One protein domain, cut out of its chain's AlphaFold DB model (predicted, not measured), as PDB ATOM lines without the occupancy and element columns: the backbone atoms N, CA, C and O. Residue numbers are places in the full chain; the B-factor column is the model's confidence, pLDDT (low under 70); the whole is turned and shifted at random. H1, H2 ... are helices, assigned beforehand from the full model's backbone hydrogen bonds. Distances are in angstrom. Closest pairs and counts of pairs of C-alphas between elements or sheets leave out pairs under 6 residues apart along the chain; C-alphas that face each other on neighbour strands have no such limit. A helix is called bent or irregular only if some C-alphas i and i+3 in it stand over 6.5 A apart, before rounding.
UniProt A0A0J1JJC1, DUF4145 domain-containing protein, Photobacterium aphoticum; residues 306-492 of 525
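This is residues 306 to 492 of the 525 residues of the protein "DUF4145 domain-containing protein" of Photobacterium aphoticum (UniProt A0A0J1JJC1). Look for an elongated stack of helices, laid down largely in chain order along the longest axis, with H1 at one end and H11 at the other. Most of the printed part folds back and forth in helical hairpins; H2, H3 and H4 form an up-and-down bundle near the H1 end, each running against the one before it, H6 and H7 lie in the middle, and the longest helix, H8, packs between H7 and H9. The printed part has 187 residues with eleven named helices, H1 to H11 in order, no named strand, and the class all helix. It is compact, with a radius of gyration of the C-alphas of 18.4 A, and spans 60 by 34 by 29 A.

Start at H8, residues 432 to 453. It forms a hairpin with H9, residues 462 to 471, at a shallow tilt of 27 degrees; the closest C-alphas, Ala 436 and Ala 469, are 4.3 A apart. It forms another with H7, residues 415 to 428, at 8 degrees, closest at C-alphas 426 and 435, 5.8 A. H7 touches H6, residues 401 to 410, at a steep tilt of 46 degrees, C-alphas 402 and 425 being closest at 4.1 A. Then come hairpins of H6 with H5, residues 380 to 393, closest C-alphas 408 and 384, 5.5 A, and of H5 with H4, residues 361 to 370, closest C-alphas 387 and 363, 4.6 A. H2, residues 314 to 329, and H3, residues 336 to 355, form a hairpin, closest at C-alphas 321 and 349, 5.0 A; H4 touches both. H1, residues 306 to 310, touches H2 only at the corner, C-alphas 308 and 316 being closest at 5.2 A. Past H9, H10, residues 475 to 482, touches H9, closest at C-alphas 478 and 470, 4.6 A. H11, residues 484 to 490, only just touches H9, with 3 pairs of C-alphas within 8 A; C-alphas 490 and 463 are closest at 5.6 A. Every O i to N i+4 pair is within hydrogen-bond range in H1, H3, H4, H6 and H8 to H11; H2 has 11 of 12, H5 and H7 8 of 10 each.

Find C-alpha 306 at (244.146, 176.546, 284.316), where H1 begins. H8 runs 31.4 A from C-alpha 432 at (260.636, 201.852, 299.229); H3 is 28.4 A long and H2 23.5 A. H5 and H7 are irregular: C-alphas 389 and 392 are 7.8 A apart, C-alphas 420 and 423 7.6 A. H11 ends at C-alpha 490, (257.799, 224.043, 300.195).

The C-alphas of Ser 311 and Ala 484, the two farthest apart, are 60.4 A apart. The printed part has no cut and no long link. Its mean pLDDT is 91.9; residue 492 alone is under 70.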
ATOM      1  N   GLN A 306     244.184 177.602 285.337       97.44
ATOM      2  CA  GLN A 306     244.146 176.546 284.316       97.44
ATOM      3  C   GLN A 306     242.835 175.757 284.342       97.44
ATOM      4  O   GLN A 306     242.239 175.522 283.292       97.44
ATOM      5  N   LYS A 307     242.331 175.414 285.534       97.44
ATOM      6  CA  LYS A 307     241.018 174.778 285.672       97.44
ATOM      7  C   LYS A 307     239.912 175.655 285.079       97.44
ATOM      8  O   LYS A 307     239.085 175.155 284.320       97.44
ATOM      9  N   GLY A 308     239.948 176.959 285.351       97.06
ATOM     10  CA  GLY A 308     239.037 177.936 284.757       97.06
ATOM     11  C   GLY A 308     239.082 177.963 283.229       97.06
ATOM     12  O   GLY A 308     238.032 177.919 282.592       97.06
ATOM     13  N   LEU A 309     240.277 177.937 282.632       97.19
ATOM     14  CA  LEU A 309     240.441 177.870 281.175       97.19
ATOM     15  C   LEU A 309     239.843 176.584 280.585       97.19
ATOM     16  O   LEU A 309     239.160 176.643 279.565       97.19
ATOM     17  N   THR A 310     240.056 175.429 281.231       96.56
ATOM     18  CA  THR A 310     239.487 174.143 280.779       96.56
ATOM     19  C   THR A 310     237.965 174.080 280.916       96.56
ATOM     20  O   THR A 310     237.317 173.360 280.163       96.56
ATOM     21  N   SER A 311     237.400 174.845 281.850       92.00
ATOM     22  CA  SER A 311     235.955 174.991 282.061       92.00
ATOM     23  C   SER A 311     235.343 176.157 281.270       92.00
ATOM     24  O   SER A 311     234.190 176.510 281.507       92.00
ATOM     25  N   GLU A 312     236.105 176.768 280.354       93.56
ATOM     26  CA  GLU A 312     235.713 177.928 279.536       93.56
ATOM     27  C   GLU A 312     235.176 179.131 280.333       93.56
ATOM     28  O   GLU A 312     234.373 179.930 279.849       93.56
ATOM     29  N   GLN A 313     235.642 179.299 281.566       94.50
ATOM     30  CA  GLN A 313     235.260 180.412 282.419       94.50
ATOM     31  C   GLN A 313     235.886 181.717 281.895       94.50
ATOM     32  O   GLN A 313     237.110 181.862 281.856       94.50
ATOM     33  N   LEU A 314     235.057 182.703 281.537       94.12
ATOM     34  CA  LEU A 314     235.508 183.930 280.862       94.12
ATOM     35  C   LEU A 314     236.601 184.691 281.629       94.12
ATOM     36  O   LEU A 314     237.604 185.090 281.041       94.12
ATOM     37  N   THR A 315     236.440 184.848 282.943       95.19
ATOM     38  CA  THR A 315     237.399 185.556 283.802       95.19
ATOM     39  C   THR A 315     238.790 184.913 283.789       95.19
ATOM     40  O   THR A 315     239.788 185.631 283.832       95.19
ATOM     41  N   ALA A 316     238.886 183.586 283.657       97.25
ATOM     42  CA  ALA A 316     240.168 182.881 283.651       97.25
ATOM     43  C   ALA A 316     241.058 183.281 282.466       97.25
ATOM     44  O   ALA A 316     242.274 183.366 282.624       97.25
ATOM     45  N   TYR A 317     240.470 183.594 281.303       98.06
ATOM     46  CA  TYR A 317     241.229 184.088 280.148       98.06
ATOM     47  C   TYR A 317     241.880 185.446 280.431       98.06
ATOM     48  O   TYR A 317     243.020 185.677 280.033       98.06
ATOM     49  N   THR A 318     241.187 186.325 281.158       97.81
ATOM     50  CA  THR A 318     241.734 187.615 281.595       97.81
ATOM     51  C   THR A 318     242.870 187.422 282.591       97.81
ATOM     52  O   THR A 318     243.914 188.055 282.451       97.81
ATOM     53  N   LEU A 319     242.692 186.528 283.571       97.44
ATOM     54  CA  LEU A 319     243.716 186.217 284.573       97.44
ATOM     55  C   LEU A 319     244.981 185.628 283.932       97.44
ATOM     56  O   LEU A 319     246.086 186.050 284.262       97.44
ATOM     57  N   ASP A 320     244.823 184.696 282.991       97.62
ATOM     58  CA  ASP A 320     245.927 184.079 282.248       97.62
ATOM     59  C   ASP A 320     246.677 185.098 281.376       97.62
ATOM     60  O   ASP A 320     247.906 185.181 281.431       97.62
ATOM     61  N   ALA A 321     245.949 185.920 280.612       97.88
ATOM     62  CA  ALA A 321     246.553 186.959 279.782       97.88
ATOM     63  C   ALA A 321     247.291 188.009 280.625       97.88
ATOM     64  O   ALA A 321     248.396 188.416 280.264       97.88
ATOM     65  N   PHE A 322     246.715 188.419 281.759       97.12
ATOM     66  CA  PHE A 322     247.342 189.386 282.657       97.12
ATOM     67  C   PHE A 322     248.584 188.808 283.340       97.12
ATOM     68  O   PHE A 322     249.618 189.466 283.372       97.12
ATOM     69  N   HIS A 323     248.534 187.557 283.802       95.19
ATOM     70  CA  HIS A 323     249.699 186.900 284.394       95.19
ATOM     71  C   HIS A 323     250.857 186.771 283.392       95.19
ATOM     72  O   HIS A 323     252.007 187.050 283.722       95.19
ATOM     73  N   LYS A 324     250.566 186.411 282.135       96.00
ATOM     74  CA  LYS A 324     251.575 186.379 281.061       96.00
ATOM     75  C   LYS A 324     252.140 187.765 280.754       96.00
ATOM     76  O   LYS A 324     253.324 187.875 280.445       96.00
ATOM     77  N   LEU A 325     251.319 188.812 280.855       95.94
ATOM     78  CA  LEU A 325     251.771 190.194 280.711       95.94
ATOM     79  C   LEU A 325     252.730 190.581 281.843       95.94
ATOM     80  O   LEU A 325     253.809 191.095 281.569       95.94
ATOM     81  N   GLU A 326     252.369 190.303 283.095       93.06
ATOM     82  CA  GLU A 326     253.231 190.571 284.252       93.06
ATOM     83  C   GLU A 326     254.557 189.817 284.152       93.06
ATOM     84  O   GLU A 326     255.610 190.413 284.360       93.06
ATOM     85  N   THR A 327     254.531 188.538 283.774       93.06
ATOM     86  CA  THR A 327     255.750 187.741 283.571       93.06
ATOM     87  C   THR A 327     256.630 188.334 282.472       93.06
ATOM     88  O   THR A 327     257.844 188.426 282.645       93.06
ATOM     89  N   TYR A 328     256.041 188.799 281.366       93.88
ATOM     90  CA  TYR A 328     256.788 189.476 280.304       93.88
ATOM     91  C   TYR A 328     257.451 190.775 280.796       93.88
ATOM     92  O   TYR A 328     258.624 191.009 280.519       93.88
ATOM     93  N   ILE A 329     256.725 191.605 281.556       91.50
ATOM     94  CA  ILE A 329     257.229 192.888 282.082       91.50
ATOM     95  C   ILE A 329     258.320 192.675 283.141       91.50
ATOM     96  O   ILE A 329     259.322 193.387 283.149       91.50
ATOM     97  N   ASN A 330     258.133 191.697 284.027       89.44
ATOM     98  CA  ASN A 330     258.995 191.472 285.188       89.44
ATOM     99  C   ASN A 330     260.229 190.607 284.889       89.44
ATOM    100  O   ASN A 330     260.987 190.307 285.810       89.44
ATOM    101  N   THR A 331     260.466 190.245 283.623       89.88
ATOM    102  CA  THR A 331     261.663 189.497 283.198       89.88
ATOM    103  C   THR A 331     262.515 190.310 282.203       89.88
ATOM    104  O   THR A 331     262.707 189.896 281.057       89.88
ATOM    105  N   PRO A 332     263.029 191.496 282.594       80.12
ATOM    106  CA  PRO A 332     263.768 192.378 281.686       80.12
ATOM    107  C   PRO A 332     265.114 191.793 281.230       80.12
ATOM    108  O   PRO A 332     265.549 192.097 280.117       80.12
ATOM    109  N   ASP A 333     265.721 190.926 282.042       86.94
ATOM    110  CA  ASP A 333     267.036 190.313 281.800       86.94
ATOM    111  C   ASP A 333     266.960 188.941 281.098       86.94
ATOM    112  O   ASP A 333     267.981 188.273 280.942       86.94
ATOM    113  N   ALA A 334     265.764 188.510 280.672       86.56
ATOM    114  CA  ALA A 334     265.586 187.288 279.885       86.56
ATOM    115  C   ALA A 334     266.364 187.342 278.564       86.56
ATOM    116  O   ALA A 334     266.494 188.414 277.955       86.56
ATOM    117  N   SER A 335     266.811 186.173 278.095       91.69
ATOM    118  CA  SER A 335     267.428 186.051 276.769       91.69
ATOM    119  C   SER A 335     266.440 186.453 275.666       91.69
ATOM    120  O   SER A 335     265.221 186.450 275.863       91.69
ATOM    121  N   GLU A 336     266.940 186.795 274.478       90.44
ATOM    122  CA  GLU A 336     266.071 187.125 273.340       90.44
ATOM    123  C   GLU A 336     265.152 185.948 272.967       90.44
ATOM    124  O   GLU A 336     263.977 186.147 272.646       90.44
ATOM    125  N   GLU A 337     265.641 184.709 273.086       92.31
ATOM    126  CA  GLU A 337     264.833 183.507 272.879       92.31
ATOM    127  C   GLU A 337     263.711 183.385 273.921       92.31
ATOM    128  O   GLU A 337     262.557 183.125 273.567       92.31
ATOM    129  N   GLU A 338     264.019 183.608 275.199       92.81
ATOM    130  CA  GLU A 338     263.037 183.578 276.286       92.81
ATOM    131  C   GLU A 338     261.983 184.680 276.122       92.81
ATOM    132  O   GLU A 338     260.780 184.413 276.213       92.81
ATOM    133  N   LYS A 339     262.400 185.907 275.788       91.56
ATOM    134  CA  LYS A 339     261.483 187.023 275.511       91.56
ATOM    135  C   LYS A 339     260.563 186.732 274.332       91.56
ATOM    136  O   LYS A 339     259.371 187.038 274.411       91.56
ATOM    137  N   ALA A 340     261.069 186.108 273.268       92.25
ATOM    138  CA  ALA A 340     260.250 185.702 272.127       92.25
ATOM    139  C   ALA A 340     259.195 184.649 272.519       92.25
ATOM    140  O   ALA A 340     258.048 184.714 272.061       92.25
ATOM    141  N   ILE A 341     259.545 183.706 273.402       95.12
ATOM    142  CA  ILE A 341     258.604 182.711 273.940       95.12
ATOM    143  C   ILE A 341     257.515 183.394 274.777       95.12
ATOM    144  O   ILE A 341     256.328 183.164 274.526       95.12
ATOM    145  N   LEU A 342     257.895 184.258 275.723       94.94
ATOM    146  CA  LEU A 342     256.951 184.988 276.577       94.94
ATOM    147  C   LEU A 342     256.015 185.876 275.748       94.94
ATOM    148  O   LEU A 342     254.800 185.874 275.958       94.94
ATOM    149  N   HIS A 343     256.551 186.574 274.744       94.12
ATOM    150  CA  HIS A 343     255.758 187.389 273.824       94.12
ATOM    151  C   HIS A 343     254.743 186.548 273.046       94.12
ATOM    152  O   HIS A 343     253.566 186.909 272.972       94.12
ATOM    153  N   LYS A 344     255.157 185.393 272.510       95.31
ATOM    154  CA  LYS A 344     254.255 184.472 271.802       95.31
ATOM    155  C   LYS A 344     253.135 183.964 272.714       95.31
ATOM    156  O   LYS A 344     251.981 183.912 272.283       95.31
ATOM    157  N   GLN A 345     253.456 183.613 273.961       96.25
ATOM    158  CA  GLN A 345     252.475 183.164 274.952       96.25
ATOM    159  C   GLN A 345     251.468 184.266 275.297       96.25
ATOM    160  O   GLN A 345     250.261 184.015 275.256       96.25
ATOM    161  N   LEU A 346     251.946 185.484 275.572       97.12
ATOM    162  CA  LEU A 346     251.105 186.651 275.835       97.12
ATOM    163  C   LEU A 346     250.181 186.942 274.650       97.12
ATOM    164  O   LEU A 346     248.967 187.034 274.814       97.12
ATOM    165  N   ARG A 347     250.732 187.016 273.434       95.75
ATOM    166  CA  ARG A 347     249.954 187.283 272.218       95.75
ATOM    167  C   ARG A 347     248.863 186.235 272.001       95.75
ATOM    168  O   ARG A 347     247.731 186.587 271.683       95.75
ATOM    169  N   SER A 348     249.178 184.954 272.198       96.50
ATOM    170  CA  SER A 348     248.201 183.866 272.079       96.50
ATOM    171  C   SER A 348     247.084 183.965 273.125       96.50
ATOM    172  O   SER A 348     245.914 183.785 272.774       96.50
ATOM    173  N   ALA A 349     247.417 184.303 274.375       97.50
ATOM    174  CA  ALA A 349     246.428 184.506 275.433       97.50
ATOM    175  C   ALA A 349     245.511 185.698 275.125       97.50
ATOM    176  O   ALA A 349     244.292 185.588 275.239       97.50
ATOM    177  N   VAL A 350     246.081 186.804 274.634       97.25
ATOM    178  CA  VAL A 350     245.318 188.006 274.287       97.25
ATOM    179  C   VAL A 350     244.359 187.768 273.121       97.25
ATOM    180  O   VAL A 350     243.198 188.175 273.193       97.25
ATOM    181  N   ILE A 351     244.801 187.063 272.076       95.81
ATOM    182  CA  ILE A 351     243.943 186.696 270.939       95.81
ATOM    183  C   ILE A 351     242.791 185.798 271.407       95.81
ATOM    184  O   ILE A 351     241.632 186.079 271.103       95.81
ATOM    185  N   THR A 352     243.100 184.750 272.175       96.56
ATOM    186  CA  THR A 352     242.100 183.789 272.665       96.56
ATOM    187  C   THR A 352     241.075 184.462 273.579       96.56
ATOM    188  O   THR A 352     239.871 184.333 273.353       96.56
ATOM    189  N   GLY A 353     241.532 185.236 274.569       96.56
ATOM    190  CA  GLY A 353     240.652 185.951 275.494       96.56
ATOM    191  C   GLY A 353     239.773 186.984 274.790       96.56
ATOM    192  O   GLY A 353     238.579 187.079 275.075       96.56
ATOM    193  N   SER A 354     240.323 187.708 273.809       95.31
ATOM    194  CA  SER A 354     239.552 188.668 273.008       95.31
ATOM    195  C   SER A 354     238.485 187.979 272.154       95.31
ATOM    196  O   SER A 354     237.357 188.465 272.078       95.31
ATOM    197  N   ALA A 355     238.799 186.824 271.555       94.81
ATOM    198  CA  ALA A 355     237.842 186.040 270.774       94.81
ATOM    199  C   ALA A 355     236.675 185.522 271.631       94.81
ATOM    200  O   ALA A 355     235.525 185.557 271.193       94.81
ATOM    201  N   LYS A 356     236.954 185.113 272.876       92.12
ATOM    202  CA  LYS A 356     235.941 184.705 273.864       92.12
ATOM    203  C   LYS A 356     235.208 185.890 274.516       92.12
ATOM    204  O   LYS A 356     234.290 185.666 275.296       92.12
ATOM    205  N   ARG A 357     235.575 187.140 274.189       94.25
ATOM    206  CA  ARG A 357     235.034 188.375 274.791       94.25
ATOM    207  C   ARG A 357     235.182 188.411 276.317       94.25
ATOM    208  O   ARG A 357     234.292 188.883 277.021       94.25
ATOM    209  N   ALA A 358     236.308 187.914 276.823       94.25
ATOM    210  CA  ALA A 358     236.601 187.948 278.249       94.25
ATOM    211  C   ALA A 358     236.671 189.404 278.774       94.25
ATOM    212  O   ALA A 358     237.139 190.304 278.060       94.25
ATOM    213  N   PRO A 359     236.198 189.668 280.005       93.94
ATOM    214  CA  PRO A 359     236.164 191.017 280.568       93.94
ATOM    215  C   PRO A 359     237.582 191.579 280.756       93.94
ATOM    216  O   PRO A 359     238.521 190.844 281.030       93.94
ATOM    217  N   GLY A 360     237.781 192.887 280.578       95.12
ATOM    218  CA  GLY A 360     239.092 193.524 280.787       95.12
ATOM    219  C   GLY A 360     240.152 193.256 279.704       95.12
ATOM    220  O   GLY A 360     241.224 193.852 279.752       95.12
ATOM    221  N   MET A 361     239.872 192.450 278.672       97.12
ATOM    222  CA  MET A 361     240.833 192.188 277.584       97.12
ATOM    223  C   MET A 361     241.246 193.447 276.813       97.12
ATOM    224  O   MET A 361     242.391 193.550 276.376       97.12
ATOM    225  N   ALA A 362     240.348 194.431 276.690       96.62
ATOM    226  CA  ALA A 362     240.649 195.713 276.053       96.62
ATOM    227  C   ALA A 362     241.777 196.480 276.769       96.62
ATOM    228  O   ALA A 362     242.592 197.119 276.104       96.62
ATOM    229  N   PHE A 363     241.867 196.362 278.098       97.69
ATOM    230  CA  PHE A 363     242.939 196.967 278.887       97.69
ATOM    231  C   PHE A 363     244.292 196.339 278.537       97.69
ATOM    232  O   PHE A 363     245.257 197.043 278.249       97.69
ATOM    233  N   ILE A 364     244.346 195.003 278.514       97.62
ATOM    234  CA  ILE A 364     245.566 194.240 278.219       97.62
ATOM    235  C   ILE A 364     246.011 194.501 276.774       97.62
ATOM    236  O   ILE A 364     247.185 194.767 276.523       97.62
ATOM    237  N   GLN A 365     245.068 194.492 275.826       97.19
ATOM    238  CA  GLN A 365     245.340 194.773 274.417       97.19
ATOM    239  C   GLN A 365     245.892 196.190 274.208       97.19
ATOM    240  O   GLN A 365     246.830 196.360 273.436       97.19
ATOM    241  N   ALA A 366     245.348 197.196 274.902       96.44
ATOM    242  CA  ALA A 366     245.834 198.570 274.804       96.44
ATOM    243  C   ALA A 366     247.296 198.693 275.253       96.44
ATOM    244  O   ALA A 366     248.087 199.334 274.564       96.44
ATOM    245  N   TYR A 367     247.665 198.027 276.352       96.06
ATOM    246  CA  TYR A 367     249.053 197.978 276.808       96.06
ATOM    247  C   TYR A 367     249.965 197.284 275.784       96.06
ATOM    248  O   TYR A 367     251.006 197.810 275.398       96.06
ATOM    249  N   VAL A 368     249.550 196.113 275.290       95.94
ATOM    250  CA  VAL A 368     250.296 195.335 274.288       95.94
ATOM    251  C   VAL A 368     250.527 196.141 273.003       95.94
ATOM    252  O   VAL A 368     251.649 196.187 272.501       95.94
ATOM    253  N   ASP A 369     249.502 196.819 272.482       95.94
ATOM    254  CA  ASP A 369     249.620 197.637 271.269       95.94
ATOM    255  C   ASP A 369     250.458 198.914 271.496       95.94
ATOM    256  O   ASP A 369     251.226 199.316 270.622       95.94
ATOM    257  N   GLY A 370     250.356 199.560 272.663       94.00
ATOM    258  CA  GLY A 370     251.132 200.771 272.970       94.00
ATOM    259  C   GLY A 370     252.630 200.527 273.179       94.00
ATOM    260  O   GLY A 370     253.438 201.431 272.978       94.00
ATOM    261  N   HIS A 371     253.011 199.291 273.501       92.31
ATOM    262  CA  HIS A 371     254.408 198.854 273.558       92.31
ATOM    263  C   HIS A 371     254.893 198.170 272.267       92.31
ATOM    264  O   HIS A 371     255.993 197.623 272.240       92.31
ATOM    265  N   GLY A 372     254.094 198.186 271.190       90.94
ATOM    266  CA  GLY A 372     254.467 197.586 269.902       90.94
ATOM    267  C   GLY A 372     254.529 196.054 269.911       90.94
ATOM    268  O   GLY A 372     255.107 195.452 269.011       90.94
ATOM    269  N   LEU A 373     253.932 195.413 270.918       89.19
ATOM    270  CA  LEU A 373     253.873 193.956 271.062       89.19
ATOM    271  C   LEU A 373     252.663 193.353 270.329       89.19
ATOM    272  O   LEU A 373     252.569 192.133 270.168       89.19
ATOM    273  N   GLY A 374     251.709 194.189 269.924       86.62
ATOM    274  CA  GLY A 374     250.487 193.781 269.245       86.62
ATOM    275  C   GLY A 374     250.534 193.921 267.726       86.62
ATOM    276  O   GLY A 374     251.584 194.082 267.113       86.62
ATOM    277  N   ASN A 375     249.356 193.839 267.102       84.69
ATOM    278  CA  ASN A 375     249.211 194.040 265.653       84.69
ATOM    279  C   ASN A 375     249.018 195.521 265.292       84.69
ATOM    280  O   ASN A 375     249.100 195.881 264.118       84.69
ATOM    281  N   LYS A 376     248.687 196.361 266.277       90.25
ATOM    282  CA  LYS A 376     248.524 197.805 266.126       90.25
ATOM    283  C   LYS A 376     249.578 198.493 266.979       90.25
ATOM    284  O   LYS A 376     249.955 197.974 268.022       90.25
ATOM    285  N   LEU A 377     250.017 199.664 266.537       94.25
ATOM    286  CA  LEU A 377     250.873 200.539 267.326       94.25
ATOM    287  C   LEU A 377     250.021 201.700 267.831       94.25
ATOM    288  O   LEU A 377     249.405 202.392 267.021       94.25
ATOM    289  N   LEU A 378     249.958 201.878 269.150       93.56
ATOM    290  CA  LEU A 378     249.289 203.025 269.764       93.56
ATOM    291  C   LEU A 378     250.318 204.042 270.240       93.56
ATOM    292  O   LEU A 378     251.391 203.687 270.724       93.56
ATOM    293  N   THR A 379     249.961 205.316 270.145       93.50
ATOM    294  CA  THR A 379     250.686 206.376 270.845       93.50
ATOM    295  C   THR A 379     250.441 206.286 272.357       93.50
ATOM    296  O   THR A 379     249.468 205.681 272.815       93.50
ATOM    297  N   GLN A 380     251.309 206.913 273.157       91.69
ATOM    298  CA  GLN A 380     251.159 206.946 274.619       91.69
ATOM    299  C   GLN A 380     249.794 207.508 275.079       91.69
ATOM    300  O   GLN A 380     249.159 206.870 275.921       91.69
ATOM    301  N   PRO A 381     249.277 208.625 274.516       92.94
ATOM    302  CA  PRO A 381     247.942 209.116 274.862       92.94
ATOM    303  C   PRO A 381     246.820 208.127 274.512       92.94
ATOM    304  O   PRO A 381     245.947 207.888 275.340       92.94
ATOM    305  N   GLU A 382     246.864 207.498 273.332       93.88
ATOM    306  CA  GLU A 382     245.841 206.524 272.909       93.88
ATOM    307  C   GLU A 382     245.846 205.257 273.774       93.88
ATOM    308  O   GLU A 382     244.788 204.698 274.075       93.88
ATOM    309  N   MET A 383     247.033 204.785 274.173       94.94
ATOM    310  CA  MET A 383     247.174 203.672 275.112       94.94
ATOM    311  C   MET A 383     246.535 204.028 276.458       94.94
ATOM    312  O   MET A 383     245.699 203.269 276.954       94.94
ATOM    313  N   ALA A 384     246.884 205.189 277.021       95.31
ATOM    314  CA  ALA A 384     246.339 205.651 278.292       95.31
ATOM    315  C   ALA A 384     244.811 205.793 278.238       95.31
ATOM    316  O   ALA A 384     244.123 205.282 279.121       95.31
ATOM    317  N   GLU A 385     244.272 206.403 277.181       95.69
ATOM    318  CA  GLU A 385     242.831 206.579 276.990       95.69
ATOM    319  C   GLU A 385     242.090 205.234 276.970       95.69
ATOM    320  O   GLU A 385     241.123 205.040 277.711       95.69
ATOM    321  N   LYS A 386     242.570 204.264 276.182       95.38
ATOM    322  CA  LYS A 386     241.937 202.940 276.079       95.38
ATOM    323  C   LYS A 386     242.034 202.126 277.364       95.38
ATOM    324  O   LYS A 386     241.069 201.447 277.728       95.38
ATOM    325  N   MET A 387     243.167 202.186 278.066       96.75
ATOM    326  CA  MET A 387     243.311 201.526 279.364       96.75
ATOM    327  C   MET A 387     242.377 202.160 280.404       96.75
ATOM    328  O   MET A 387     241.673 201.447 281.116       96.75
ATOM    329  N   VAL A 388     242.287 203.493 280.447       96.38
ATOM    330  CA  VAL A 388     241.361 204.216 281.336       96.38
ATOM    331  C   VAL A 388     239.896 203.901 281.019       96.38
ATOM    332  O   VAL A 388     239.087 203.791 281.935       96.38
ATOM    333  N   ALA A 389     239.539 203.713 279.752       95.88
ATOM    334  CA  ALA A 389     238.171 203.375 279.364       95.88
ATOM    335  C   ALA A 389     237.742 201.949 279.767       95.88
ATOM    336  O   ALA A 389     236.552 201.643 279.725       95.88
ATOM    337  N   SER A 390     238.683 201.067 280.122       95.44
ATOM    338  CA  SER A 390     238.415 199.629 280.284       95.44
ATOM    339  C   SER A 390     238.901 199.005 281.595       95.44
ATOM    340  O   SER A 390     238.593 197.839 281.845       95.44
ATOM    341  N   TYR A 391     239.616 199.741 282.456       95.25
ATOM    342  CA  TYR A 391     240.191 199.167 283.682       95.25
ATOM    343  C   TYR A 391     239.137 198.684 284.694       95.25
ATOM    344  O   TYR A 391     239.405 197.737 285.429       95.25
ATOM    345  N   ASP A 392     237.936 199.277 284.712       93.12
ATOM    346  CA  ASP A 392     236.845 198.866 285.613       93.12
ATOM    347  C   ASP A 392     236.320 197.446 285.301       93.12
ATOM    348  O   ASP A 392     235.658 196.836 286.137       93.12
ATOM    349  N   ALA A 393     236.635 196.894 284.122       93.62
ATOM    350  CA  ALA A 393     236.266 195.531 283.734       93.62
ATOM    351  C   ALA A 393     237.282 194.461 284.186       93.62
ATOM    352  O   ALA A 393     237.072 193.278 283.920       93.62
ATOM    353  N   LEU A 394     238.399 194.844 284.817       94.06
ATOM    354  CA  LEU A 394     239.392 193.887 285.310       94.06
ATOM    355  C   LEU A 394     238.969 193.258 286.649       94.06
ATOM    356  O   LEU A 394     238.470 193.966 287.527       94.06
ATOM    357  N   PRO A 395     239.244 191.955 286.858       92.44
ATOM    358  CA  PRO A 395     239.025 191.288 288.139       92.44
ATOM    359  C   PRO A 395     239.759 191.961 289.307       92.44
ATOM    360  O   PRO A 395     240.907 192.392 289.180       92.44
ATOM    361  N   GLY A 396     239.110 192.005 290.473       88.19
ATOM    362  CA  GLY A 396     239.631 192.689 291.663       88.19
ATOM    363  C   GLY A 396     240.882 192.052 292.277       88.19
ATOM    364  O   GLY A 396     241.609 192.729 293.000       88.19
ATOM    365  N   CYS A 397     241.156 190.781 291.974       89.06
ATOM    366  CA  CYS A 397     242.365 190.078 292.408       89.06
ATOM    367  C   CYS A 397     243.633 190.473 291.630       89.06
ATOM    368  O   CYS A 397     244.730 190.113 292.051       89.06
ATOM    369  N   LEU A 398     243.510 191.211 290.519       92.88
ATOM    370  CA  LEU A 398     244.651 191.615 289.697       92.88
ATOM    371  C   LEU A 398     245.330 192.893 290.205       92.88
ATOM    372  O   LEU A 398     244.689 193.878 290.586       92.88
ATOM    373  N   SER A 399     246.661 192.918 290.108       91.00
ATOM    374  CA  SER A 399     247.487 194.058 290.519       91.00
ATOM    375  C   SER A 399     247.803 195.024 289.371       91.00
ATOM    376  O   SER A 399     248.950 195.201 288.984       91.00
ATOM    377  N   TYR A 400     246.778 195.677 288.812       94.25
ATOM    378  CA  TYR A 400     246.923 196.528 287.617       94.25
ATOM    379  C   TYR A 400     247.045 198.041 287.872       94.25
ATOM    380  O   TYR A 400     247.308 198.802 286.939       94.25
ATOM    381  N   HIS A 401     246.814 198.522 289.096       95.25
ATOM    382  CA  HIS A 401     246.750 199.960 289.376       95.25
ATOM    383  C   HIS A 401     248.132 200.615 289.286       95.25
ATOM    384  O   HIS A 401     248.215 201.753 288.830       95.25
ATOM    385  N   SER A 402     249.205 199.922 289.680       93.12
ATOM    386  CA  SER A 402     250.585 200.402 289.501       93.12
ATOM    387  C   SER A 402     250.943 200.551 288.017       93.12
ATOM    388  O   SER A 402     251.474 201.586 287.612       93.12
ATOM    389  N   LEU A 403     250.562 199.566 287.196       94.00
ATOM    390  CA  LEU A 403     250.755 199.571 285.746       94.00
ATOM    391  C   LEU A 403     250.007 200.735 285.080       94.00
ATOM    392  O   LEU A 403     250.606 201.545 284.373       94.00
ATOM    393  N   LEU A 404     248.704 200.862 285.354       95.94
ATOM    394  CA  LEU A 404     247.876 201.946 284.823       95.94
ATOM    395  C   LEU A 404     248.398 203.319 285.263       95.94
ATOM    396  O   LEU A 404     248.431 204.256 284.469       95.94
ATOM    397  N   PHE A 405     248.829 203.442 286.519       95.88
ATOM    398  CA  PHE A 405     249.401 204.678 287.041       95.88
ATOM    399  C   PHE A 405     250.656 205.094 286.263       95.88
ATOM    400  O   PHE A 405     250.772 206.261 285.883       95.88
ATOM    401  N   ALA A 406     251.568 204.157 285.984       93.69
ATOM    402  CA  ALA A 406     252.780 204.422 285.211       93.69
ATOM    403  C   ALA A 406     252.474 204.862 283.768       93.69
ATOM    404  O   ALA A 406     253.077 205.822 283.282       93.69
ATOM    405  N   VAL A 407     251.498 204.217 283.121       94.50
ATOM    406  CA  VAL A 407     251.035 204.590 281.777       94.50
ATOM    407  C   VAL A 407     250.457 206.006 281.761       94.50
ATOM    408  O   VAL A 407     250.900 206.831 280.967       94.50
ATOM    409  N   ILE A 408     249.534 206.333 282.675       94.69
ATOM    410  CA  ILE A 408     248.937 207.679 282.724       94.69
ATOM    411  C   ILE A 408     250.010 208.739 283.001       94.69
ATOM    412  O   ILE A 408     249.983 209.802 282.392       94.69
ATOM    413  N   CYS A 409     250.981 208.458 283.878       92.44
ATOM    414  CA  CYS A 409     252.070 209.398 284.165       92.44
ATOM    415  C   CYS A 409     252.980 209.677 282.962       92.44
ATOM    416  O   CYS A 409     253.664 210.699 282.968       92.44
ATOM    417  N   SER A 410     253.019 208.767 281.987       86.69
ATOM    418  CA  SER A 410     253.841 208.876 280.777       86.69
ATOM    419  C   SER A 410     253.104 209.563 279.620       86.69
ATOM    420  O   SER A 410     253.739 209.959 278.643       86.69
ATOM    421  N   GLY A 411     251.780 209.710 279.724       76.75
ATOM    422  CA  GLY A 411     250.937 210.442 278.781       76.75
ATOM    423  C   GLY A 411     250.461 211.791 279.327       76.75
ATOM    424  O   GLY A 411     250.855 212.236 280.405       76.75
ATOM    425  N   GLU A 412     249.580 212.448 278.574       77.81
ATOM    426  CA  GLU A 412     248.904 213.677 278.998       77.81
ATOM    427  C   GLU A 412     247.446 213.385 279.386       77.81
ATOM    428  O   GLU A 412     246.763 212.589 278.744       77.81
ATOM    429  N   GLY A 413     246.939 214.057 280.425       85.31
ATOM    430  CA  GLY A 413     245.532 213.975 280.832       85.31
ATOM    431  C   GLY A 413     245.229 212.964 281.947       85.31
ATOM    432  O   GLY A 413     246.092 212.560 282.717       85.31
ATOM    433  N   HIS A 414     243.942 212.631 282.109       92.62
ATOM    434  CA  HIS A 414     243.412 211.660 283.088       92.62
ATOM    435  C   HIS A 414     243.807 211.859 284.569       92.62
ATOM    436  O   HIS A 414     243.697 210.932 285.375       92.62
ATOM    437  N   TYR A 415     244.176 213.079 284.975       91.94
ATOM    438  CA  TYR A 415     244.583 213.394 286.352       91.94
ATOM    439  C   TYR A 415     243.562 212.947 287.420       91.94
ATOM    440  O   TYR A 415     243.930 212.455 288.489       91.94
ATOM    441  N   ASP A 416     242.260 213.075 287.139       92.06
ATOM    442  CA  ASP A 416     241.217 212.629 288.067       92.06
ATOM    443  C   ASP A 416     241.228 211.114 288.301       92.06
ATOM    444  O   ASP A 416     240.983 210.673 289.425       92.06
ATOM    445  N   VAL A 417     241.538 210.319 287.273       94.25
ATOM    446  CA  VAL A 417     241.681 208.862 287.392       94.25
ATOM    447  C   VAL A 417     242.939 208.533 288.180       94.25
ATOM    448  O   VAL A 417     242.864 207.780 289.147       94.25
ATOM    449  N   LEU A 418     244.058 209.186 287.859       94.00
ATOM    450  CA  LEU A 418     245.326 209.044 288.575       94.00
ATOM    451  C   LEU A 418     245.149 209.291 290.086       94.00
ATOM    452  O   LEU A 418     245.593 208.494 290.914       94.00
ATOM    453  N   ARG A 419     244.397 210.334 290.461       93.56
ATOM    454  CA  ARG A 419     244.039 210.619 291.861       93.56
ATOM    455  C   ARG A 419     243.192 209.516 292.502       93.56
ATOM    456  O   ARG A 419     243.400 209.225 293.679       93.56
ATOM    457  N   LYS A 420     242.228 208.936 291.775       93.81
ATOM    458  CA  LYS A 420     241.369 207.849 292.280       93.81
ATOM    459  C   LYS A 420     242.171 206.574 292.552       93.81
ATOM    460  O   LYS A 420     241.953 205.936 293.576       93.81
ATOM    461  N   ILE A 421     243.105 206.229 291.666       94.88
ATOM    462  CA  ILE A 421     243.865 204.973 291.753       94.88
ATOM    463  C   ILE A 421     245.132 205.069 292.613       94.88
ATOM    464  O   ILE A 421     245.674 204.035 292.989       94.88
ATOM    465  N   TYR A 422     245.580 206.280 292.967       95.31
ATOM    466  CA  TYR A 422     246.853 206.541 293.657       95.31
ATOM    467  C   TYR A 422     247.133 205.618 294.855       95.31
ATOM    468  O   TYR A 422     248.205 205.027 294.931       95.31
ATOM    469  N   GLN A 423     246.181 205.464 295.783       94.12
ATOM    470  CA  GLN A 423     246.403 204.642 296.983       94.12
ATOM    471  C   GLN A 423     246.592 203.159 296.641       94.12
ATOM    472  O   GLN A 423     247.435 202.492 297.234       94.12
ATOM    473  N   ARG A 424     245.844 202.656 295.651       94.12
ATOM    474  CA  ARG A 424     245.978 201.272 295.185       94.12
ATOM    475  C   ARG A 424     247.295 201.068 294.444       94.12
ATOM    476  O   ARG A 424     247.993 200.103 294.732       94.12
ATOM    477  N   ALA A 425     247.670 202.004 293.569       94.75
ATOM    478  CA  ALA A 425     248.960 201.985 292.885       94.75
ATOM    479  C   ALA A 425     250.123 201.954 293.890       94.75
ATOM    480  O   ALA A 425     250.993 201.100 293.781       94.75
ATOM    481  N   LEU A 426     250.076 202.800 294.926       94.25
ATOM    482  CA  LEU A 426     251.082 202.829 295.989       94.25
ATOM    483  C   LEU A 426     251.162 201.499 296.756       94.25
ATOM    484  O   LEU A 426     252.260 201.030 297.034       94.25
ATOM    485  N   SER A 427     250.019 200.875 297.071       92.50
ATOM    486  CA  SER A 427     249.988 199.571 297.754       92.50
ATOM    487  C   SER A 427     250.499 198.405 296.900       92.50
ATOM    488  O   SER A 427     250.940 197.404 297.451       92.50
ATOM    489  N   GLN A 428     250.446 198.536 295.571       92.00
ATOM    490  CA  GLN A 428     250.920 197.528 294.617       92.00
ATOM    491  C   GLN A 428     252.398 197.714 294.241       92.00
ATOM    492  O   GLN A 428     252.989 196.839 293.615       92.00
ATOM    493  N   SER A 429     253.015 198.837 294.618       90.19
ATOM    494  CA  SER A 429     254.446 199.077 294.433       90.19
ATOM    495  C   SER A 429     255.261 198.391 295.529       90.19
ATOM    496  O   SER A 429     255.157 198.734 296.711       90.19
ATOM    497  N   VAL A 430     256.096 197.432 295.124       86.31
ATOM    498  CA  VAL A 430     256.952 196.653 296.025       86.31
ATOM    499  C   VAL A 430     258.271 197.391 296.270       86.31
ATOM    500  O   VAL A 430     259.014 197.674 295.334       86.31
ATOM    501  N   GLY A 431     258.569 197.675 297.539       89.12
ATOM    502  CA  GLY A 431     259.813 198.323 297.971       89.12
ATOM    503  C   GLY A 431     259.725 199.847 298.106       89.12
ATOM    504  O   GLY A 431     258.881 200.505 297.496       89.12
ATOM    505  N   GLU A 432     260.612 200.411 298.932       89.81
ATOM    506  CA  GLU A 432     260.636 201.852 299.229       89.81
ATOM    507  C   GLU A 432     260.915 202.698 297.981       89.81
ATOM    508  O   GLU A 432     260.260 203.721 297.787       89.81
ATOM    509  N   ASP A 433     261.800 202.236 297.092       90.88
ATOM    510  CA  ASP A 433     262.151 202.945 295.856       90.88
ATOM    511  C   ASP A 433     260.957 203.075 294.900       90.88
ATOM    512  O   ASP A 433     260.660 204.169 294.412       90.88
ATOM    513  N   ALA A 434     260.216 201.984 294.673       90.19
ATOM    514  CA  ALA A 434     259.040 201.989 293.800       90.19
ATOM    515  C   ALA A 434     257.916 202.868 294.374       90.19
ATOM    516  O   ALA A 434     257.250 203.606 293.648       90.19
ATOM    517  N   GLN A 435     257.724 202.840 295.695       93.50
ATOM    518  CA  GLN A 435     256.769 203.725 296.363       93.50
ATOM    519  C   GLN A 435     257.201 205.195 296.296       93.50
ATOM    520  O   GLN A 435     256.353 206.081 296.147       93.50
ATOM    521  N   ALA A 436     258.501 205.474 296.394       94.00
ATOM    522  CA  ALA A 436     259.045 206.817 296.255       94.00
ATOM    523  C   ALA A 436     258.835 207.367 294.834       94.00
ATOM    524  O   ALA A 436     258.431 208.524 294.695       94.00
ATOM    525  N   ASP A 437     259.014 206.538 293.801       94.31
ATOM    526  CA  ASP A 437     258.721 206.883 292.403       94.31
ATOM    527  C   ASP A 437     257.235 207.227 292.195       94.31
ATOM    528  O   ASP A 437     256.909 208.294 291.669       94.31
ATOM    529  N   VAL A 438     256.307 206.409 292.714       95.06
ATOM    530  CA  VAL A 438     254.858 206.697 292.642       95.06
ATOM    531  C   VAL A 438     254.509 208.031 293.310       95.06
ATOM    532  O   VAL A 438     253.764 208.842 292.745       95.06
ATOM    533  N   LYS A 439     255.059 208.303 294.501       95.31
ATOM    534  CA  LYS A 439     254.852 209.581 295.210       95.31
ATOM    535  C   LYS A 439     255.391 210.762 294.411       95.31
ATOM    536  O   LYS A 439     254.724 211.798 294.323       95.31
ATOM    537  N   PHE A 440     256.579 210.613 293.830       95.25
ATOM    538  CA  PHE A 440     257.210 211.649 293.024       95.25
ATOM    539  C   PHE A 440     256.399 211.955 291.758       95.25
ATOM    540  O   PHE A 440     256.035 213.113 291.538       95.25
ATOM    541  N   LYS A 441     256.015 210.929 290.991       94.94
ATOM    542  CA  LYS A 441     255.192 211.069 289.778       94.94
ATOM    543  C   LYS A 441     253.824 211.688 290.066       94.94
ATOM    544  O   LYS A 441     253.417 212.624 289.378       94.94
ATOM    545  N   MET A 442     253.147 211.274 291.145       94.75
ATOM    546  CA  MET A 442     251.898 211.911 291.597       94.75
ATOM    547  C   MET A 442     252.098 213.409 291.870       94.75
ATOM    548  O   MET A 442     251.252 214.231 291.508       94.75
ATOM    549  N   ALA A 443     253.210 213.785 292.511       92.94
ATOM    550  CA  ALA A 443     253.508 215.185 292.785       92.94
ATOM    551  C   ALA A 443     253.755 215.982 291.499       92.94
ATOM    552  O   ALA A 443     253.214 217.078 291.365       92.94
ATOM    553  N   GLN A 444     254.514 215.435 290.545       92.44
ATOM    554  CA  GLN A 444     254.760 216.082 289.254       92.44
ATOM    555  C   GLN A 444     253.465 216.302 288.466       92.44
ATOM    556  O   GLN A 444     253.214 217.418 288.010       92.44
ATOM    557  N   GLN A 445     252.606 215.284 288.391       92.94
ATOM    558  CA  GLN A 445     251.313 215.378 287.710       92.94
ATOM    559  C   GLN A 445     250.399 216.421 288.371       92.94
ATOM    560  O   GLN A 445     249.789 217.247 287.694       92.94
ATOM    561  N   ALA A 446     250.373 216.483 289.706       91.19
ATOM    562  CA  ALA A 446     249.627 217.514 290.429       91.19
ATOM    563  C   ALA A 446     250.167 218.934 290.183       91.19
ATOM    564  O   ALA A 446     249.389 219.887 290.098       91.19
ATOM    565  N   ILE A 447     251.489 219.090 290.061       89.44
ATOM    566  CA  ILE A 447     252.128 220.376 289.754       89.44
ATOM    567  C   ILE A 447     251.782 220.818 288.330       89.44
ATOM    568  O   ILE A 447     251.426 221.982 288.139       89.44
ATOM    569  N   ALA A 448     251.858 219.915 287.349       89.81
ATOM    570  CA  ALA A 448     251.482 220.190 285.963       89.81
ATOM    571  C   ALA A 448     250.008 220.620 285.863       89.81
ATOM    572  O   ALA A 448     249.700 221.689 285.332       89.81
ATOM    573  N   GLU A 449     249.112 219.869 286.499       90.12
ATOM    574  CA  GLU A 449     247.681 220.167 286.529       90.12
ATOM    575  C   GLU A 449     247.380 221.507 287.222       90.12
ATOM    576  O   GLU A 449     246.550 222.300 286.763       90.12
ATOM    577  N   PHE A 450     248.095 221.828 288.306       87.81
ATOM    578  CA  PHE A 450     247.980 223.137 288.945       87.81
ATOM    579  C   PHE A 450     248.473 224.272 288.043       87.81
ATOM    580  O   PHE A 450     247.863 225.342 288.028       87.81
ATOM    581  N   LYS A 451     249.567 224.079 287.297       87.38
ATOM    582  CA  LYS A 451     250.081 225.104 286.374       87.38
ATOM    583  C   LYS A 451     249.032 225.473 285.326       87.38
ATOM    584  O   LYS A 451     248.890 226.670 285.054       87.38
ATOM    585  N   LEU A 452     248.280 224.480 284.844       87.31
ATOM    586  CA  LEU A 452     247.181 224.630 283.889       87.31
ATOM    587  C   LEU A 452     245.934 225.266 284.523       87.31
ATOM    588  O   LEU A 452     245.475 226.311 284.070       87.31
ATOM    589  N   LYS A 453     245.394 224.678 285.597       86.50
ATOM    590  CA  LYS A 453     244.069 225.042 286.145       86.50
ATOM    591  C   LYS A 453     244.102 226.072 287.277       86.50
ATOM    592  O   LYS A 453     243.050 226.496 287.751       86.50
ATOM    593  N   LYS A 454     245.290 226.424 287.784       82.88
ATOM    594  CA  LYS A 454     245.531 227.238 289.002       82.88
ATOM    595  C   LYS A 454     244.850 226.714 290.275       82.88
ATOM    596  O   LYS A 454     244.847 227.381 291.307       82.88
ATOM    597  N   LYS A 455     244.280 225.510 290.216       82.19
ATOM    598  CA  LYS A 455     243.556 224.838 291.290       82.19
ATOM    599  C   LYS A 455     243.580 223.340 291.016       82.19
ATOM    600  O   LYS A 455     243.121 222.905 289.966       82.19
ATOM    601  N   VAL A 456     244.078 222.557 291.968       85.19
ATOM    602  CA  VAL A 456     244.149 221.098 291.844       85.19
ATOM    603  C   VAL A 456     243.767 220.433 293.164       85.19
ATOM    604  O   VAL A 456     244.140 220.902 294.243       85.19
ATOM    605  N   ALA A 457     242.993 219.352 293.088       87.06
ATOM    606  CA  ALA A 457     242.758 218.467 294.221       87.06
ATOM    607  C   ALA A 457     243.839 217.384 294.226       87.06
ATOM    608  O   ALA A 457     244.074 216.746 293.204       87.06
ATOM    609  N   THR A 458     244.491 217.152 295.360       86.38
ATOM    610  CA  THR A 458     245.564 216.156 295.472       86.38
ATOM    611  C   THR A 458     245.231 215.145 296.572       86.38
ATOM    612  O   THR A 458     244.576 215.525 297.546       86.38
ATOM    613  N   PRO A 459     245.646 213.871 296.441       83.69
ATOM    614  CA  PRO A 459     245.404 212.861 297.477       83.69
ATOM    615  C   PRO A 459     246.167 213.194 298.766       83.69
ATOM    616  O   PRO A 459     245.625 213.105 299.864       83.69
ATOM    617  N   THR A 460     247.394 213.689 298.609       85.88
ATOM    618  CA  THR A 460     248.244 214.229 299.672       85.88
ATOM    619  C   THR A 460     248.815 215.563 299.195       85.88
ATOM    620  O   THR A 460     248.881 215.828 297.993       85.88
ATOM    621  N   LYS A 461     249.202 216.464 300.104       87.12
ATOM    622  CA  LYS A 461     249.772 217.766 299.710       87.12
ATOM    623  C   LYS A 461     251.065 217.556 298.909       87.12
ATOM    624  O   LYS A 461     251.929 216.811 299.359       87.12
ATOM    625  N   MET A 462     251.233 218.274 297.794       89.25
ATOM    626  CA  MET A 462     252.384 218.129 296.876       89.25
ATOM    627  C   MET A 462     253.746 218.165 297.588       89.25
ATOM    628  O   MET A 462     254.598 217.321 297.343       89.25
ATOM    629  N   HIS A 463     253.933 219.097 298.527       86.00
ATOM    630  CA  HIS A 463     255.187 219.209 299.279       86.00
ATOM    631  C   HIS A 463     255.474 218.014 300.198       86.00
ATOM    632  O   HIS A 463     256.634 217.750 300.492       86.00
ATOM    633  N   ILE A 464     254.436 217.321 300.677       90.12
ATOM    634  CA  ILE A 464     254.589 216.119 301.504       90.12
ATOM    635  C   ILE A 464     255.028 214.959 300.611       90.12
ATOM    636  O   ILE A 464     256.021 214.321 300.923       90.12
ATOM    637  N   LEU A 465     254.361 214.760 299.466       91.44
ATOM    638  CA  LEU A 465     254.717 213.717 298.496       91.44
ATOM    639  C   LEU A 465     256.174 213.833 298.032       91.44
ATOM    640  O   LEU A 465     256.912 212.854 298.071       91.44
ATOM    641  N   LEU A 466     256.604 215.044 297.656       91.75
ATOM    642  CA  LEU A 466     257.988 215.299 297.250       91.75
ATOM    643  C   LEU A 466     258.977 215.013 298.378       91.75
ATOM    644  O   LEU A 466     260.026 214.425 298.133       91.75
ATOM    645  N   LYS A 467     258.655 215.442 299.606       91.38
ATOM    646  CA  LYS A 467     259.539 215.251 300.754       91.38
ATOM    647  C   LYS A 467     259.681 213.772 301.093       91.38
ATOM    648  O   LYS A 467     260.799 213.307 301.230       91.38
ATOM    649  N   GLU A 468     258.575 213.041 301.159       93.12
ATOM    650  CA  GLU A 468     258.600 211.599 301.409       93.12
ATOM    651  C   GLU A 468     259.381 210.844 300.329       93.12
ATOM    652  O   GLU A 468     260.172 209.972 300.667       93.12
ATOM    653  N   ALA A 469     259.216 211.200 299.050       93.56
ATOM    654  CA  ALA A 469     259.992 210.592 297.969       93.56
ATOM    655  C   ALA A 469     261.498 210.902 298.086       93.56
ATOM    656  O   ALA A 469     262.334 210.020 297.903       93.56
ATOM    657  N   ALA A 470     261.863 212.145 298.414       92.81
ATOM    658  CA  ALA A 470     263.260 212.542 298.575       92.81
ATOM    659  C   ALA A 470     263.921 211.918 299.815       92.81
ATOM    660  O   ALA A 470     265.074 211.478 299.737       92.81
ATOM    661  N   ASP A 471     263.201 211.866 300.936       92.94
ATOM    662  CA  ASP A 471     263.655 211.237 302.178       92.94
ATOM    663  C   ASP A 471     263.893 209.732 301.943       92.94
ATOM    664  O   ASP A 471     264.934 209.218 302.348       92.94
ATOM    665  N   ALA A 472     263.023 209.078 301.162       91.81
ATOM    666  CA  ALA A 472     263.147 207.678 300.739       91.81
ATOM    667  C   ALA A 472     264.224 207.409 299.666       91.81
ATOM    668  O   ALA A 472     264.364 206.283 299.215       91.81
ATOM    669  N   GLY A 473     265.003 208.410 299.234       89.31
ATOM    670  CA  GLY A 473     266.135 208.183 298.323       89.31
ATOM    671  C   GLY A 473     265.919 208.553 296.859       89.31
ATOM    672  O   GLY A 473     266.887 208.535 296.097       89.31
ATOM    673  N   HIS A 474     264.716 208.978 296.456       94.50
ATOM    674  CA  HIS A 474     264.419 209.275 295.053       94.50
ATOM    675  C   HIS A 474     265.261 210.449 294.522       94.50
ATOM    676  O   HIS A 474     265.102 211.604 294.943       94.50
ATOM    677  N   LYS A 475     266.164 210.165 293.573       93.12
ATOM    678  CA  LYS A 475     267.186 211.113 293.082       93.12
ATOM    679  C   LYS A 475     266.573 212.393 292.516       93.12
ATOM    680  O   LYS A 475     266.983 213.496 292.878       93.12
ATOM    681  N   GLU A 476     265.553 212.251 291.679       93.12
ATOM    682  CA  GLU A 476     264.893 213.384 291.025       93.12
ATOM    683  C   GLU A 476     264.062 214.206 292.014       93.12
ATOM    684  O   GLU A 476     263.996 215.428 291.902       93.12
ATOM    685  N   ALA A 477     263.504 213.567 293.050       92.06
ATOM    686  CA  ALA A 477     262.755 214.269 294.089       92.06
ATOM    687  C   ALA A 477     263.692 215.129 294.948       92.06
ATOM    688  O   ALA A 477     263.384 216.290 295.232       92.06
ATOM    689  N   ARG A 478     264.868 214.584 295.301       92.56
ATOM    690  CA  ARG A 478     265.937 215.321 295.994       92.56
ATOM    691  C   ARG A 478     266.383 216.529 295.175       92.56
ATOM    692  O   ARG A 478     266.393 217.646 295.692       92.56
ATOM    693  N   ALA A 479     266.677 216.331 293.890       92.12
ATOM    694  CA  ALA A 479     267.053 217.420 292.992       92.12
ATOM    695  C   ALA A 479     265.949 218.491 292.898       92.12
ATOM    696  O   ALA A 479     266.220 219.688 293.038       92.12
ATOM    697  N   TYR A 480     264.690 218.070 292.744       91.62
ATOM    698  CA  TYR A 480     263.555 218.974 292.598       91.62
ATOM    699  C   TYR A 480     263.322 219.835 293.843       91.62
ATOM    700  O   TYR A 480     263.138 221.047 293.723       91.62
ATOM    701  N   ILE A 481     263.391 219.262 295.047       90.19
ATOM    702  CA  ILE A 481     263.223 220.004 296.309       90.19
ATOM    703  C   ILE A 481     264.276 221.107 296.485       90.19
ATOM    704  O   ILE A 481     263.979 222.160 297.055       90.19
ATOM    705  N   HIS A 482     265.490 220.907 295.969       88.81
ATOM    706  CA  HIS A 482     266.557 221.905 296.035       88.81
ATOM    707  C   HIS A 482     266.482 222.984 294.941       88.81
ATOM    708  O   HIS A 482     267.133 224.030 295.083       88.81
ATOM    709  N   SER A 483     265.658 222.782 293.908       89.25
ATOM    710  CA  SER A 483     265.399 223.769 292.855       89.25
ATOM    711  C   SER A 483     264.677 225.018 293.388       89.25
ATOM    712  O   SER A 483     264.077 225.013 294.467       89.25
ATOM    713  N   ALA A 484     264.720 226.115 292.625       84.00
ATOM    714  CA  ALA A 484     263.996 227.340 292.972       84.00
ATOM    715  C   ALA A 484     262.476 227.102 293.070       84.00
ATOM    716  O   ALA A 484     261.835 227.584 294.008       84.00
ATOM    717  N   GLU A 485     261.922 226.307 292.148       83.31
ATOM    718  CA  GLU A 485     260.501 225.953 292.117       83.31
ATOM    719  C   GLU A 485     260.110 225.079 293.318       83.31
ATOM    720  O   GLU A 485     259.165 225.404 294.040       83.31
ATOM    721  N   GLY A 486     260.889 224.034 293.618       82.62
ATOM    722  CA  GLY A 486     260.658 223.168 294.778       82.62
ATOM    723  C   GLY A 486     260.741 223.920 296.110       82.62
ATOM    724  O   GLY A 486     259.869 223.767 296.972       82.62
ATOM    725  N   LYS A 487     261.722 224.821 296.264       83.75
ATOM    726  CA  LYS A 487     261.836 225.705 297.437       83.75
ATOM    727  C   LYS A 487     260.631 226.635 297.587       83.75
ATOM    728  O   LYS A 487     260.198 226.882 298.714       83.75
ATOM    729  N   ALA A 488     260.083 227.158 296.490       79.62
ATOM    730  CA  ALA A 488     258.874 227.983 296.519       79.62
ATOM    731  C   ALA A 488     257.637 227.161 296.924       79.62
ATOM    732  O   ALA A 488     256.842 227.600 297.760       79.62
ATOM    733  N   LEU A 489     257.520 225.937 296.407       77.44
ATOM    734  CA  LEU A 489     256.428 225.010 296.703       77.44
ATOM    735  C   LEU A 489     256.434 224.552 298.178       77.44
ATOM    736  O   LEU A 489     255.377 224.442 298.805       77.44
ATOM    737  N   LEU A 490     257.618 224.384 298.775       73.62
ATOM    738  CA  LEU A 490     257.799 224.043 300.195       73.62
ATOM    739  C   LEU A 490     257.453 225.184 301.165       73.62
ATOM    740  O   LEU A 490     257.059 224.923 302.304       73.62
ATOM    741  N   LYS A 491     257.532 226.448 300.733       70.44
ATOM    742  CA  LYS A 491     257.236 227.629 301.572       70.44
ATOM    743  C   LYS A 491     255.738 227.838 301.870       70.44
ATOM    744  O   LYS A 491     255.372 228.852 302.458       70.44
ATOM    745  N   LYS A 492     254.866 226.870 301.537       60.16
ATOM    746  CA  LYS A 492     253.397 226.865 301.753       60.16
ATOM    747  C   LYS A 492     252.617 228.005 301.070       60.16
ATOM    748  O   LYS A 492     251.405 228.061 301.238       60.16
TER     749      LYS A 492